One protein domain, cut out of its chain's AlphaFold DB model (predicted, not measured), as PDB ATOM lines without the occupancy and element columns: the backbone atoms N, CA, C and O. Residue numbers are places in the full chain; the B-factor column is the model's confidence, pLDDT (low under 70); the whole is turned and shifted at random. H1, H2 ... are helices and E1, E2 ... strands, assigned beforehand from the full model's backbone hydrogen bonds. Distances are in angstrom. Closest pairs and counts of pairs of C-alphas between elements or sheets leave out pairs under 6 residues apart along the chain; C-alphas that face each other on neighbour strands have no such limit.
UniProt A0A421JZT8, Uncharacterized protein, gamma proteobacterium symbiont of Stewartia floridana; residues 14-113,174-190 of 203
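AT A GLANCE: This is residues 14 to 113 and 174 to 190 of the 203 residues of an uncharacterized protein of gamma proteobacterium symbiont of Stewartia floridana (UniProt A0A421JZT8). In a model with little regular structure, a small parallel sheet, E2 E4 E3, has H1 over one face, with E1, H2 and the pair H3 and E5 around it among long loops. Of 117 printed residues, 44 lie in named elements, ordered E1 E2 H1 E3 E4 H2 H3 E5, class mixed. It is compact, radius of gyration of the C-alphas 14.8 A, spanning 44 by 32 by 25 A.

IN THESE COORDINATES: The sheet holds E3, residues 49 to 56, 19.4 A, E4, 73 to 78, 15.9 A, and E2, 29 to 32. H1 is 39 to 45, H2 93 to 96, H3 174 to 179. E1, 18 to 21, begins at (160.159, 206.562, 173.153); E5, 183 to 187, ends at (159.406, 196.209, 167.662).

HOW THE PARTS SIT: E4 is parallel to E2 (N 31 and O 73, 2.9 A) and E3 (N 53 and O 74, 2.9 A). E2, H1, E3 form a split strand-helix-strand unit, E4 between the strands, its crossover right-handed. H1 is on the sheet, height 7.8 A; its C-alpha 43 and C-alpha 73 of E4 are closest, 6.1 A. H3 touches E5, closest C-alphas 178 and 184, 5.5 A. E1 and H2 are apart. H1 and H3 have every O i to N i+4 pair within hydrogen-bond range; H2 is too short.

THE WHOLE: Residues 114 to 173 are cut out, C-alphas 113 and 174 lying 17.8 A apart. Links E3 to E4 and E4 to H2 are long. Residue 50 is under 70 in pLDDT.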
ATOM      1  N   LEU A  14     155.514 210.567 171.374       96.69
ATOM      2  CA  LEU A  14     156.534 210.214 172.351       96.69
ATOM      3  C   LEU A  14     155.905 209.965 173.721       96.69
ATOM      4  O   LEU A  14     155.156 210.786 174.250       96.69
ATOM      5  N   ILE A  15     156.262 208.838 174.324       94.88
ATOM      6  CA  ILE A  15     156.044 208.553 175.738       94.88
ATOM      7  C   ILE A  15     157.431 208.468 176.356       94.88
ATOM      8  O   ILE A  15     158.136 207.491 176.128       94.88
ATOM      9  N   LYS A  16     157.827 209.501 177.116       92.75
ATOM     10  CA  LYS A  16     159.180 209.604 177.695       92.75
ATOM     11  C   LYS A  16     160.264 209.359 176.631       92.75
ATOM     12  O   LYS A  16     161.090 208.472 176.776       92.75
ATOM     13  N   GLU A  17     160.182 210.117 175.534       93.81
ATOM     14  CA  GLU A  17     161.119 210.082 174.391       93.81
ATOM     15  C   GLU A  17     161.101 208.800 173.545       93.81
ATOM     16  O   GLU A  17     161.710 208.756 172.482       93.81
ATOM     17  N   VAL A  18     160.333 207.783 173.940       96.06
ATOM     18  CA  VAL A  18     160.159 206.562 173.153       96.06
ATOM     19  C   VAL A  18     158.935 206.702 172.238       96.06
ATOM     20  O   VAL A  18     157.860 207.068 172.728       96.06
ATOM     21  N   PRO A  19     159.043 206.416 170.927       96.69
ATOM     22  CA  PRO A  19     157.921 206.529 169.997       96.69
ATOM     23  C   PRO A  19     156.911 205.399 170.200       96.69
ATOM     24  O   PRO A  19     157.303 204.239 170.215       96.69
ATOM     25  N   PHE A  20     155.620 205.713 170.295       97.00
ATOM     26  CA  PHE A  20     154.482 204.781 170.330       97.00
ATOM     27  C   PHE A  20     153.380 205.244 169.370       97.00
ATOM     28  O   PHE A  20     153.365 206.424 169.021       97.00
ATOM     29  N   PRO A  21     152.431 204.378 168.973       96.81
ATOM     30  CA  PRO A  21     151.290 204.797 168.162       96.81
ATOM     31  C   PRO A  21     150.483 205.904 168.858       96.81
ATOM     32  O   PRO A  21     150.362 205.937 170.090       96.81
ATOM     33  N   SER A  22     149.957 206.843 168.072       95.75
ATOM     34  CA  SER A  22     149.297 208.065 168.554       95.75
ATOM     35  C   SER A  22     148.113 207.797 169.498       95.75
ATOM     36  O   SER A  22     147.868 208.570 170.431       95.75
ATOM     37  N   ASP A  23     147.428 206.666 169.345       93.44
ATOM     38  CA  ASP A  23     146.270 206.237 170.130       93.44
ATOM     39  C   ASP A  23     146.631 205.535 171.455       93.44
ATOM     40  O   ASP A  23     145.801 205.444 172.363       93.44
ATOM     41  N   VAL A  24     147.885 205.106 171.629       95.25
ATOM     42  CA  VAL A  24     148.334 204.318 172.788       95.25
ATOM     43  C   VAL A  24     148.627 205.194 173.996       95.25
ATOM     44  O   VAL A  24     149.433 206.110 173.944       95.25
ATOM     45  N   THR A  25     148.035 204.920 175.148       94.94
ATOM     46  CA  THR A  25     148.344 205.631 176.397       94.94
ATOM     47  C   THR A  25     149.287 204.825 177.283       94.94
ATOM     48  O   THR A  25     149.250 203.598 177.330       94.94
ATOM     49  N   PHE A  26     150.094 205.540 178.069       93.25
ATOM     50  CA  PHE A  26     151.076 204.968 178.995       93.25
ATOM     51  C   PHE A  26     150.523 203.832 179.874       93.25
ATOM     52  O   PHE A  26     151.166 202.805 180.067       93.25
ATOM     53  N   ARG A  27     149.296 203.991 180.384       92.62
ATOM     54  CA  ARG A  27     148.660 203.040 181.310       92.62
ATOM     55  C   ARG A  27     148.018 201.831 180.621       92.62
ATOM     56  O   ARG A  27     147.407 201.032 181.327       92.62
ATOM     57  N   GLN A  28     148.103 201.696 179.298       95.12
ATOM     58  CA  GLN A  28     147.618 200.517 178.562       95.12
ATOM     59  C   GLN A  28     148.733 199.508 178.265       95.12
ATOM     60  O   GLN A  28     148.442 198.337 178.039       95.12
ATOM     61  N   LEU A  29     149.987 199.956 178.271       96.19
ATOM     62  CA  LEU A  29     151.133 199.208 177.762       96.19
ATOM     63  C   LEU A  29     151.477 197.975 178.611       96.19
ATOM     64  O   LEU A  29     151.682 198.067 179.826       96.19
ATOM     65  N   LEU A  30     151.601 196.840 177.931       96.56
ATOM     66  CA  LEU A  30     152.136 195.577 178.426       96.56
ATOM     67  C   LEU A  30     153.278 195.157 177.501       96.56
ATOM     68  O   LEU A  30     153.056 194.950 176.312       96.56
ATOM     69  N   ILE A  31     154.496 195.047 178.030       97.00
ATOM     70  CA  ILE A  31     155.692 194.783 177.221       97.00
ATOM     71  C   ILE A  31     156.067 193.305 177.341       97.00
ATOM     72  O   ILE A  31     156.262 192.809 178.449       97.00
ATOM     73  N   SER A  32     156.185 192.600 176.216       97.19
ATOM     74  CA  SER A  32     156.525 191.172 176.179       97.19
ATOM     75  C   SER A  32     157.491 190.825 175.040       97.19
ATOM     76  O   SER A  32     157.930 191.698 174.295       97.19
ATOM     77  N   GLY A  33     157.899 189.559 174.944       96.38
ATOM     78  CA  GLY A  33     158.934 189.082 174.019       96.38
ATOM     79  C   GLY A  33     159.927 188.107 174.669       96.38
ATOM     80  O   GLY A  33     159.907 187.894 175.890       96.38
ATOM     81  N   PRO A  34     160.832 187.497 173.890       95.38
ATOM     82  CA  PRO A  34     161.745 186.473 174.384       95.38
ATOM     83  C   PRO A  34     162.804 187.015 175.361       95.38
ATOM     84  O   PRO A  34     163.044 188.231 175.448       95.38
ATOM     85  N   PRO A  35     163.439 186.135 176.160       93.44
ATOM     86  CA  PRO A  35     164.556 186.516 177.019       93.44
ATOM     87  C   PRO A  35     165.648 187.234 176.222       93.44
ATOM     88  O   PRO A  35     166.039 186.783 175.154       93.44
ATOM     89  N   GLY A  36     166.159 188.347 176.751       91.81
ATOM     90  CA  GLY A  36     167.240 189.104 176.108       91.81
ATOM     91  C   GLY A  36     166.798 190.149 175.083       91.81
ATOM     92  O   GLY A  36     167.629 190.962 174.708       91.81
ATOM     93  N   ALA A  37     165.511 190.217 174.719       94.44
ATOM     94  CA  ALA A  37     165.005 191.174 173.724       94.44
ATOM     95  C   ALA A  37     165.012 192.654 174.163       94.44
ATOM     96  O   ALA A  37     164.737 193.531 173.356       94.44
ATOM     97  N   GLY A  38     165.298 192.960 175.434       93.31
ATOM     98  CA  GLY A  38     165.335 194.344 175.932       93.31
ATOM     99  C   GLY A  38     164.028 194.858 176.548       93.31
ATOM    100  O   GLY A  38     163.889 196.058 176.751       93.31
ATOM    101  N   LYS A  39     163.091 193.969 176.910       94.69
ATOM    102  CA  LYS A  39     161.820 194.321 177.578       94.69
ATOM    103  C   LYS A  39     162.016 195.224 178.796       94.69
ATOM    104  O   LYS A  39     161.470 196.323 178.840       94.69
ATOM    105  N   SER A  40     162.864 194.807 179.736       92.50
ATOM    106  CA  SER A  40     163.133 195.569 180.958       92.50
ATOM    107  C   SER A  40     163.805 196.909 180.654       92.50
ATOM    108  O   SER A  40     163.570 197.892 181.352       92.50
ATOM    109  N   THR A  41     164.618 196.973 179.595       94.00
ATOM    110  CA  THR A  41     165.213 198.225 179.112       94.00
ATOM    111  C   THR A  41     164.128 199.180 178.617       94.00
ATOM    112  O   THR A  41     164.089 200.317 179.078       94.00
ATOM    113  N   LEU A  42     163.200 198.714 177.771       95.25
ATOM    114  CA  LEU A  42     162.087 199.529 177.274       95.25
ATOM    115  C   LEU A  42     161.201 200.037 178.417       95.25
ATOM    116  O   LEU A  42     160.893 201.225 178.475       95.25
ATOM    117  N   VAL A  43     160.845 199.159 179.362       94.62
ATOM    118  CA  VAL A  43     160.069 199.525 180.560       94.62
ATOM    119  C   VAL A  43     160.773 200.632 181.350       94.62
ATOM    120  O   VAL A  43     160.126 201.595 181.752       94.62
ATOM    121  N   ARG A  44     162.094 200.537 181.548       93.62
ATOM    122  CA  ARG A  44     162.874 201.564 182.262       93.62
ATOM    123  C   ARG A  44     162.929 202.888 181.508       93.62
ATOM    124  O   ARG A  44     162.736 203.924 182.137       93.62
ATOM    125  N   MET A  45     163.141 202.863 180.190       94.25
ATOM    126  CA  MET A  45     163.166 204.074 179.354       94.25
ATOM    127  C   MET A  45     161.872 204.877 179.503       94.25
ATOM    128  O   MET A  45     161.906 206.095 179.649       94.25
ATOM    129  N   ILE A  46     160.728 204.191 179.585       94.31
ATOM    130  CA  ILE A  46     159.434 204.853 179.764       94.31
ATOM    131  C   ILE A  46     159.067 205.138 181.227       94.31
ATOM    132  O   ILE A  46     157.959 205.588 181.494       94.31
ATOM    133  N   SER A  47     159.972 204.931 182.191       92.44
ATOM    134  CA  SER A  47     159.683 205.077 183.632       92.44
ATOM    135  C   SER A  47     158.542 204.165 184.118       92.44
ATOM    136  O   SER A  47     157.694 204.569 184.916       92.44
ATOM    137  N   GLY A  48     158.485 202.945 183.585       89.31
ATOM    138  CA  GLY A  48     157.535 201.909 183.975       89.31
ATOM    139  C   GLY A  48     157.903 201.169 185.256       89.31
ATOM    140  O   GLY A  48     158.953 201.391 185.858       89.31
ATOM    141  N   TRP A  49     157.027 200.251 185.660       82.00
ATOM    142  CA  TRP A  49     157.225 199.433 186.854       82.00
ATOM    143  C   TRP A  49     158.225 198.316 186.576       82.00
ATOM    144  O   TRP A  49     158.039 197.527 185.652       82.00
ATOM    145  N   SER A  50     159.274 198.243 187.392       67.88
ATOM    146  CA  SER A  50     160.381 197.301 187.203       67.88
ATOM    147  C   SER A  50     160.055 195.856 187.576       67.88
ATOM    148  O   SER A  50     160.851 194.975 187.271       67.88
ATOM    149  N   GLU A  51     158.934 195.603 188.252       78.81
ATOM    150  CA  GLU A  51     158.533 194.246 188.616       78.81
ATOM    151  C   GLU A  51     157.954 193.499 187.411       78.81
ATOM    152  O   GLU A  51     156.973 193.921 186.789       78.81
ATOM    153  N   GLU A  52     158.523 192.334 187.119       83.25
ATOM    154  CA  GLU A  52     158.034 191.431 186.081       83.25
ATOM    155  C   GLU A  52     156.701 190.804 186.506       83.25
ATOM    156  O   GLU A  52     156.491 190.446 187.665       83.25
ATOM    157  N   GLY A  53     155.746 190.750 185.579       90.25
ATOM    158  CA  GLY A  53     154.487 190.036 185.766       90.25
ATOM    159  C   GLY A  53     154.487 188.718 185.002       90.25
ATOM    160  O   GLY A  53     155.112 188.611 183.953       90.25
ATOM    161  N   TYR A  54     153.722 187.741 185.480       94.81
ATOM    162  CA  TYR A  54     153.405 186.528 184.727       94.81
ATOM    163  C   TYR A  54     151.911 186.498 184.411       94.81
ATOM    164  O   TYR A  54     151.084 186.776 185.286       94.81
ATOM    165  N   VAL A  55     151.567 186.185 183.162       95.81
ATOM    166  CA  VAL A  55     150.185 186.083 182.689       95.81
ATOM    167  C   VAL A  55     150.013 184.760 181.959       95.81
ATOM    168  O   VAL A  55     150.548 184.574 180.870       95.81
ATOM    169  N   ASP A  56     149.232 183.855 182.537       97.44
ATOM    170  CA  ASP A  56     148.806 182.629 181.866       97.44
ATOM    171  C   ASP A  56     147.651 182.942 180.904       97.44
ATOM    172  O   ASP A  56     146.548 183.273 181.337       97.44
ATOM    173  N   LEU A  57     147.895 182.834 179.596       97.81
ATOM    174  CA  LEU A  57     146.894 183.137 178.572       97.81
ATOM    175  C   LEU A  57     145.789 182.076 178.457       97.81
ATOM    176  O   LEU A  57     144.726 182.371 177.909       97.81
ATOM    177  N   ALA A  58     145.996 180.865 178.979       97.69
ATOM    178  CA  ALA A  58     144.970 179.824 179.036       97.69
ATOM    179  C   ALA A  58     144.092 179.935 180.296       97.69
ATOM    180  O   ALA A  58     142.993 179.364 180.349       97.69
ATOM    181  N   ALA A  59     144.544 180.689 181.304       97.31
ATOM    182  CA  ALA A  59     143.799 180.887 182.536       97.31
ATOM    183  C   ALA A  59     142.498 181.663 182.292       97.31
ATOM    184  O   ALA A  59     142.434 182.666 181.572       97.31
ATOM    185  N   ASN A  60     141.427 181.206 182.944       94.88
ATOM    186  CA  ASN A  60     140.142 181.882 182.870       94.88
ATOM    187  C   ASN A  60     140.263 183.308 183.427       94.88
ATOM    188  O   ASN A  60     140.731 183.500 184.548       94.88
ATOM    189  N   LYS A  61     139.795 184.297 182.658       95.56
ATOM    190  CA  LYS A  61     139.825 185.721 183.023       95.56
ATOM    191  C   LYS A  61     141.222 186.264 183.356       95.56
ATOM    192  O   LYS A  61     141.331 187.168 184.180       95.56
ATOM    193  N   TRP A  62     142.288 185.800 182.699       96.44
ATOM    194  CA  TRP A  62     143.642 186.339 182.927       96.44
ATOM    195  C   TRP A  62     143.722 187.872 182.799       96.44
ATOM    196  O   TRP A  62     144.525 188.514 183.470       96.44
ATOM    197  N   TRP A  63     142.837 188.496 182.013       95.62
ATOM    198  CA  TRP A  63     142.739 189.953 181.859       95.62
ATOM    199  C   TRP A  63     142.336 190.702 183.136       95.62
ATOM    200  O   TRP A  63     142.414 191.932 183.166       95.62
ATOM    201  N   THR A  64     141.911 189.997 184.186       94.88
ATOM    202  CA  THR A  64     141.660 190.552 185.523       94.88
ATOM    203  C   THR A  64     142.780 190.248 186.517       94.88
ATOM    204  O   THR A  64     142.624 190.552 187.698       94.88
ATOM    205  N   ALA A  65     143.884 189.628 186.086       93.00
ATOM    206  CA  ALA A  65     144.975 189.252 186.976       93.00
ATOM    207  C   ALA A  65     145.559 190.479 187.690       93.00
ATOM    208  O   ALA A  65     145.771 191.533 187.087       93.00
ATOM    209  N   GLN A  66     145.859 190.338 188.984       89.94
ATOM    210  CA  GLN A  66     146.370 191.442 189.799       89.94
ATOM    211  C   GLN A  66     147.712 191.969 189.279       89.94
ATOM    212  O   GLN A  66     147.938 193.180 189.321       89.94
ATOM    213  N   CYS A  67     148.554 191.096 188.715       88.50
ATOM    214  CA  CYS A  67     149.795 191.486 188.049       88.50
ATOM    215  C   CYS A  67     149.545 192.463 186.888       88.50
ATOM    216  O   CYS A  67     150.402 193.270 186.564       88.50
ATOM    217  N   LEU A  68     148.353 192.513 186.300       91.19
ATOM    218  CA  LEU A  68     148.058 193.500 185.272       91.19
ATOM    219  C   LEU A  68     147.699 194.868 185.839       91.19
ATOM    220  O   LEU A  68     147.572 195.782 185.043       91.19
ATOM    221  N   SER A  69     147.536 195.053 187.155       86.31
ATOM    222  CA  SER A  69     147.037 196.300 187.765       86.31
ATOM    223  C   SER A  69     147.977 197.499 187.600       86.31
ATOM    224  O   SER A  69     147.499 198.584 187.253       86.31
ATOM    225  N   LEU A  70     149.284 197.300 187.802       84.88
ATOM    226  CA  LEU A  70     150.322 198.327 187.646       84.88
ATOM    227  C   LEU A  70     150.872 198.300 186.219       84.88
ATOM    228  O   LEU A  70     151.245 197.242 185.722       84.88
ATOM    229  N   ARG A  71     150.866 199.447 185.535       88.31
ATOM    230  CA  ARG A  71     151.244 199.569 184.117       88.31
ATOM    231  C   ARG A  71     151.935 200.915 183.869       88.31
ATOM    232  O   ARG A  71     151.567 201.889 184.536       88.31
ATOM    233  N   PRO A  72     152.880 200.989 182.918       86.94
ATOM    234  CA  PRO A  72     153.386 199.907 182.069       86.94
ATOM    235  C   PRO A  72     154.286 198.935 182.831       86.94
ATOM    236  O   PRO A  72     154.907 199.322 183.821       86.94
ATOM    237  N   ARG A  73     154.354 197.683 182.371       91.38
ATOM    238  CA  ARG A  73     155.225 196.657 182.957       91.38
ATOM    239  C   ARG A  73     155.675 195.626 181.930       91.38
ATOM    240  O   ARG A  73     155.014 195.432 180.907       91.38
ATOM    241  N   GLU A  74     156.762 194.940 182.254       94.50
ATOM    242  CA  GLU A  74     157.155 193.707 181.580       94.50
ATOM    243  C   GLU A  74     156.223 192.567 182.004       94.50
ATOM    244  O   GLU A  74     155.931 192.408 183.194       94.50
ATOM    245  N   ILE A  75     155.763 191.777 181.033       94.56
ATOM    246  CA  ILE A  75     155.015 190.546 181.272       94.56
ATOM    247  C   ILE A  75     155.641 189.362 180.537       94.56
ATOM    248  O   ILE A  75     155.997 189.435 179.355       94.56
ATOM    249  N   HIS A  76     155.740 188.245 181.243       94.62
ATOM    250  CA  HIS A  76     156.016 186.931 180.678       94.62
ATOM    251  C   HIS A  76     154.694 186.203 180.471       94.62
ATOM    252  O   HIS A  76     153.742 186.390 181.233       94.62
ATOM    253  N   LEU A  77     154.632 185.397 179.416       97.00
ATOM    254  CA  LEU A  77     153.414 184.708 179.020       97.00
ATOM    255  C   LEU A  77     153.527 183.221 179.330       97.00
ATOM    256  O   LEU A  77     154.461 182.563 178.875       97.00
ATOM    257  N   GLY A  78     152.541 182.714 180.062       97.81
ATOM    258  CA  GLY A  78     152.235 181.295 180.123       97.81
ATOM    259  C   GLY A  78     151.415 180.905 178.907       97.81
ATOM    260  O   GLY A  78     150.353 181.489 178.667       97.81
ATOM    261  N   LEU A  79     151.906 179.932 178.147       98.38
ATOM    262  CA  LEU A  79     151.303 179.487 176.900       98.38
ATOM    263  C   LEU A  79     150.847 178.020 176.988       98.38
ATOM    264  O   LEU A  79     151.554 177.197 177.573       98.38
ATOM    265  N   PRO A  80     149.686 177.671 176.406       98.06
ATOM    266  CA  PRO A  80     149.208 176.293 176.364       98.06
ATOM    267  C   PRO A  80     149.925 175.476 175.282       98.06
ATOM    268  O   PRO A  80     149.973 175.881 174.121       98.06
ATOM    269  N   PHE A  81     150.424 174.296 175.648       97.94
ATOM    270  CA  PHE A  81     151.073 173.361 174.726       97.94
ATOM    271  C   PHE A  81     150.411 171.981 174.763       97.94
ATOM    272  O   PHE A  81     149.919 171.549 175.812       97.94
ATOM    273  N   GLU A  82     150.455 171.284 173.626       96.38
ATOM    274  CA  GLU A  82     149.941 169.922 173.475       96.38
ATOM    275  C   GLU A  82     150.603 168.983 174.492       96.38
ATOM    276  O   GLU A  82     151.818 169.006 174.686       96.38
ATOM    277  N   GLY A  83     149.796 168.175 175.183       95.00
ATOM    278  CA  GLY A  83     150.270 167.277 176.241       95.00
ATOM    279  C   GLY A  83     150.486 167.941 177.610       95.00
ATOM    280  O   GLY A  83     150.689 167.228 178.592       95.00
ATOM    281  N   PHE A  84     150.364 169.270 177.725       95.44
ATOM    282  CA  PHE A  84     150.531 169.995 178.988       95.44
ATOM    283  C   PHE A  84     149.215 170.602 179.479       95.44
ATOM    284  O   PHE A  84     148.628 171.500 178.869       95.44
ATOM    285  N   LYS A  85     148.750 170.142 180.648       92.88
ATOM    286  CA  LYS A  85     147.554 170.702 181.298       92.88
ATOM    287  C   LYS A  85     147.782 172.138 181.778       92.88
ATOM    288  O   LYS A  85     146.873 172.959 181.678       92.88
ATOM    289  N   GLN A  86     148.970 172.417 182.308       94.56
ATOM    290  CA  GLN A  86     149.388 173.746 182.748       94.56
ATOM    291  C   GLN A  86     150.104 174.476 181.612       94.56
ATOM    292  O   GLN A  86     150.732 173.842 180.767       94.56
ATOM    293  N   SER A  87     149.981 175.798 181.586       96.94
ATOM    294  CA  SER A  87     150.720 176.640 180.651       96.94
ATOM    295  C   SER A  87     152.198 176.716 181.030       96.94
ATOM    296  O   SER A  87     152.519 176.705 182.216       96.94
ATOM    297  N   LEU A  88     153.068 176.851 180.029       97.25
ATOM    298  CA  LEU A  88     154.517 176.999 180.195       97.25
ATOM    299  C   LEU A  88     154.984 178.333 179.615       97.25
ATOM    300  O   LEU A  88     154.501 178.770 178.565       97.25
ATOM    301  N   ALA A  89     155.974 178.959 180.238       95.88
ATOM    302  CA  ALA A  89     156.765 179.990 179.592       95.88
ATOM    303  C   ALA A  89     157.812 179.370 178.652       95.88
ATOM    304  O   ALA A  89     158.413 178.333 178.919       95.88
ATOM    305  N   ILE A  90     158.116 180.071 177.560       94.06
ATOM    306  CA  ILE A  90     159.045 179.634 176.492       94.06
ATOM    307  C   ILE A  90     160.537 179.589 176.892       94.06
ATOM    308  O   ILE A  90     161.437 179.540 176.051       94.06
ATOM    309  N   PHE A  91     160.823 179.693 178.181       91.81
ATOM    310  CA  PHE A  91     162.157 179.575 178.762       91.81
ATOM    311  C   PHE A  91     162.198 178.576 179.922       91.81
ATOM    312  O   PHE A  91     163.251 178.413 180.535       91.81
ATOM    313  N   GLU A  92     161.071 177.930 180.231       93.25
ATOM    314  CA  GLU A  92     161.023 176.808 181.161       93.25
ATOM    315  C   GLU A  92     161.671 175.575 180.539       93.25
ATOM    316  O   GLU A  92     161.670 175.394 179.316       93.25
ATOM    317  N   ARG A  93     162.225 174.722 181.402       92.62
ATOM    318  CA  ARG A  93     163.053 173.585 181.005       92.62
ATOM    319  C   ARG A  93     162.285 172.616 180.114       92.62
ATOM    320  O   ARG A  93     162.790 172.189 179.083       92.62
ATOM    321  N   GLU A  94     161.041 172.353 180.486       94.88
ATOM    322  CA  GLU A  94     160.067 171.526 179.786       94.88
ATOM    323  C   GLU A  94     159.863 171.988 178.342       94.88
ATOM    324  O   GLU A  94     159.682 171.159 177.459       94.88
ATOM    325  N   TRP A  95     159.930 173.297 178.078       95.56
ATOM    326  CA  TRP A  95     159.808 173.838 176.727       95.56
ATOM    327  C   TRP A  95     161.149 173.854 175.984       95.56
ATOM    328  O   TRP A  95     161.214 173.517 174.797       95.56
ATOM    329  N   THR A  96     162.233 174.247 176.664       93.81
ATOM    330  CA  THR A  96     163.561 174.385 176.045       93.81
ATOM    331  C   THR A  96     164.204 173.043 175.704       93.81
ATOM    332  O   THR A  96     164.900 172.961 174.696       93.81
ATOM    333  N   GLU A  97     163.975 172.010 176.521       93.12
ATOM    334  CA  GLU A  97     164.553 170.664 176.372       93.12
ATOM    335  C   GLU A  97     163.628 169.693 175.616       93.12
ATOM    336  O   GLU A  97     164.025 168.560 175.359       93.12
ATOM    337  N   ALA A  98     162.410 170.110 175.247       93.81
ATOM    338  CA  ALA A  98     161.477 169.255 174.517       93.81
ATOM    339  C   ALA A  98     162.004 168.855 173.132       93.81
ATOM    340  O   ALA A  98     162.329 169.718 172.305       93.81
ATOM    341  N   ASP A  99     161.983 167.545 172.888       92.62
ATOM    342  CA  ASP A  99     162.244 166.901 171.607       92.62
ATOM    343  C   ASP A  99     161.191 165.792 171.370       92.62
ATOM    344  O   ASP A  99     161.133 164.837 172.151       92.62
ATOM    345  N   PRO A 100     160.305 165.916 170.361       92.94
ATOM    346  CA  PRO A 100     160.214 167.025 169.410       92.94
ATOM    347  C   PRO A 100     159.756 168.345 170.068       92.94
ATOM    348  O   PRO A 100     159.175 168.329 171.157       92.94
ATOM    349  N   PRO A 101     159.962 169.505 169.407       94.56
ATOM    350  CA  PRO A 101     159.461 170.789 169.890       94.56
ATOM    351  C   PRO A 101     157.958 170.771 170.197       94.56
ATOM    352  O   PRO A 101     157.154 170.292 169.392       94.56
ATOM    353  N   LEU A 102     157.578 171.346 171.343       96.12
ATOM    354  CA  LEU A 102     156.180 171.414 171.769       96.12
ATOM    355  C   LEU A 102     155.327 172.226 170.792       96.12
ATOM    356  O   LEU A 102     155.712 173.316 170.358       96.12
ATOM    357  N   ARG A 103     154.129 171.718 170.501       95.88
ATOM    358  CA  ARG A 103     153.144 172.390 169.652       95.88
ATOM    359  C   ARG A 103     152.260 173.299 170.493       95.88
ATOM    360  O   ARG A 103     151.693 172.876 171.496       95.88
ATOM    361  N   LEU A 104     152.175 174.560 170.084       96.94
ATOM    362  CA  LEU A 104     151.343 175.574 170.724       96.94
ATOM    363  C   LEU A 104     149.861 175.337 170.394       96.94
ATOM    364  O   LEU A 104     149.502 175.222 169.225       96.94
ATOM    365  N   GLU A 105     148.996 175.342 171.405       97.44
ATOM    366  CA  GLU A 105     147.548 175.163 171.241       97.44
ATOM    367  C   GLU A 105     146.819 176.512 171.310       97.44
ATOM    368  O   GLU A 105     146.277 176.899 172.348       97.44
ATOM    369  N   LEU A 106     146.804 177.246 170.193       96.50
ATOM    370  CA  LEU A 106     146.206 178.586 170.120       96.50
ATOM    371  C   LEU A 106     144.737 178.615 170.574       96.50
ATOM    372  O   LEU A 106     144.336 179.550 171.257       96.50
ATOM    373  N   ASP A 107     143.962 177.567 170.299       96.38
ATOM    374  CA  ASP A 107     142.540 177.488 170.675       96.38
ATOM    375  C   ASP A 107     142.300 177.454 172.194       96.38
ATOM    376  O   ASP A 107     141.198 177.739 172.675       96.38
ATOM    377  N   ARG A 108     143.331 177.121 172.982       97.69
ATOM    378  CA  ARG A 108     143.268 177.160 174.450       97.69
ATOM    379  C   ARG A 108     143.503 178.563 175.010       97.69
ATOM    380  O   ARG A 108     143.207 178.786 176.187       97.69
ATOM    381  N   ILE A 109     144.005 179.505 174.209       98.06
ATOM    382  CA  ILE A 109     144.189 180.898 174.622       98.06
ATOM    383  C   ILE A 109     142.819 181.538 174.836       98.06
ATOM    384  O   ILE A 109     141.930 181.507 173.988       98.06
ATOM    385  N   ARG A 110     142.627 182.142 176.008       97.94
ATOM    386  CA  ARG A 110     141.390 182.844 176.346       97.94
ATOM    387  C   ARG A 110     141.487 184.285 175.871       97.94
ATOM    388  O   ARG A 110     142.413 184.997 176.237       97.94
ATOM    389  N   ILE A 111     140.500 184.749 175.118       97.50
ATOM    390  CA  ILE A 111     140.413 186.149 174.694       97.50
ATOM    391  C   ILE A 111     139.437 186.894 175.616       97.50
ATOM    392  O   ILE A 111     138.379 186.343 175.947       97.50
ATOM    393  N   PRO A 112     139.762 188.121 176.071       96.06
ATOM    394  CA  PRO A 112     138.820 188.932 176.830       96.06
ATOM    395  C   PRO A 112     137.516 189.136 176.051       96.06
ATOM    396  O   PRO A 112     137.535 189.218 174.829       96.06
ATOM    397  N   PRO A 113     136.360 189.244 176.719       93.88
ATOM    398  CA  PRO A 113     135.115 189.477 176.009       93.88
ATOM    399  C   PRO A 113     135.098 190.882 175.399       93.88
ATOM    400  O   PRO A 113     135.487 191.865 176.045       93.88
ATOM    401  N   ALA A 174     151.532 186.977 169.105       97.69
ATOM    402  CA  ALA A 174     151.271 188.359 168.719       97.69
ATOM    403  C   ALA A 174     150.219 188.432 167.600       97.69
ATOM    404  O   ALA A 174     149.246 189.179 167.716       97.69
ATOM    405  N   HIS A 175     150.363 187.595 166.568       97.31
ATOM    406  CA  HIS A 175     149.384 187.482 165.491       97.31
ATOM    407  C   HIS A 175     148.018 187.008 166.000       97.31
ATOM    408  O   HIS A 175     147.005 187.634 165.708       97.31
ATOM    409  N   HIS A 176     147.968 185.945 166.808       97.31
ATOM    410  CA  HIS A 176     146.707 185.406 167.322       97.31
ATOM    411  C   HIS A 176     145.936 186.420 168.184       97.31
ATOM    412  O   HIS A 176     144.726 186.590 168.015       97.31
ATOM    413  N   LEU A 177     146.625 187.143 169.073       97.75
ATOM    414  CA  LEU A 177     146.019 188.196 169.893       97.75
ATOM    415  C   LEU A 177     145.504 189.357 169.026       97.75
ATOM    416  O   LEU A 177     144.410 189.866 169.273       97.75
ATOM    417  N   GLN A 178     146.258 189.741 167.992       97.56
ATOM    418  CA  GLN A 178     145.879 190.797 167.053       97.56
ATOM    419  C   GLN A 178     144.641 190.417 166.229       97.56
ATOM    420  O   GLN A 178     143.682 191.185 166.177       97.56
ATOM    421  N   GLN A 179     144.616 189.206 165.663       96.44
ATOM    422  CA  GLN A 179     143.461 188.661 164.934       96.44
ATOM    423  C   GLN A 179     142.218 188.541 165.822       96.44
ATOM    424  O   GLN A 179     141.092 188.703 165.360       96.44
ATOM    425  N   SER A 180     142.421 188.334 167.122       96.38
ATOM    426  CA  SER A 180     141.350 188.303 168.121       96.38
ATOM    427  C   SER A 180     140.849 189.697 168.535       96.38
ATOM    428  O   SER A 180     139.989 189.816 169.407       96.38
ATOM    429  N   GLY A 181     141.373 190.769 167.929       95.94
ATOM    430  CA  GLY A 181     140.924 192.147 168.129       95.94
ATOM    431  C   GLY A 181     141.568 192.873 169.311       95.94
ATOM    432  O   GLY A 181     141.015 193.880 169.764       95.94
ATOM    433  N   LEU A 182     142.683 192.375 169.853       97.19
ATOM    434  CA  LEU A 182     143.487 193.107 170.837       97.19
ATOM    435  C   LEU A 182     144.449 194.071 170.131       97.19
ATOM    436  O   LEU A 182     144.921 193.801 169.027       97.19
ATOM    437  N   SER A 183     144.779 195.186 170.785       97.06
ATOM    438  CA  SER A 183     145.822 196.093 170.302       97.06
ATOM    439  C   SER A 183     147.197 195.458 170.506       97.06
ATOM    440  O   SER A 183     147.628 195.264 171.646       97.06
ATOM    441  N   VAL A 184     147.877 195.143 169.403       98.00
ATOM    442  CA  VAL A 184     149.197 194.503 169.395       98.00
ATOM    443  C   VAL A 184     150.125 195.241 168.434       98.00
ATOM    444  O   VAL A 184     149.771 195.463 167.275       98.00
ATOM    445  N   TYR A 185     151.322 195.566 168.912       97.94
ATOM    446  CA  TYR A 185     152.407 196.155 168.133       97.94
ATOM    447  C   TYR A 185     153.695 195.363 168.331       97.94
ATOM    448  O   TYR A 185     153.864 194.669 169.339       97.94
ATOM    449  N   VAL A 186     154.593 195.462 167.353       97.69
ATOM    450  CA  VAL A 186     155.872 194.749 167.349       97.69
ATOM    451  C   VAL A 186     157.021 195.729 167.170       97.69
ATOM    452  O   VAL A 186     156.922 196.653 166.374       97.69
ATOM    453  N   ARG A 187     158.132 195.507 167.872       96.75
ATOM    454  CA  ARG A 187     159.406 196.209 167.662       96.75
ATOM    455  C   ARG A 187     160.525 195.228 167.427       96.75
ATOM    456  O   ARG A 187     160.615 194.228 168.125       96.75
ATOM    457  N   GLU A 188     161.459 195.590 166.563       95.44
ATOM    458  CA  GLU A 188     162.700 194.830 166.389       95.44
ATOM    459  C   GLU A 188     163.772 195.182 167.436       95.44
ATOM    460  O   GLU A 188     164.755 194.464 167.603       95.44
ATOM    461  N   GLY A 189     163.586 196.273 168.179       94.06
ATOM    462  CA  GLY A 189     164.525 196.742 169.193       94.06
ATOM    463  C   GLY A 189     163.936 197.863 170.044       94.06
ATOM    464  O   GLY A 189     162.889 198.424 169.728       94.06
ATOM    465  N   THR A 190     164.602 198.197 171.147       92.00
ATOM    466  CA  THR A 190     164.159 199.272 172.056       92.00
ATOM    467  C   THR A 190     164.335 200.672 171.469       92.00
ATOM    468  O   THR A 190     163.703 201.616 171.926       92.00
TER     469      THR A 190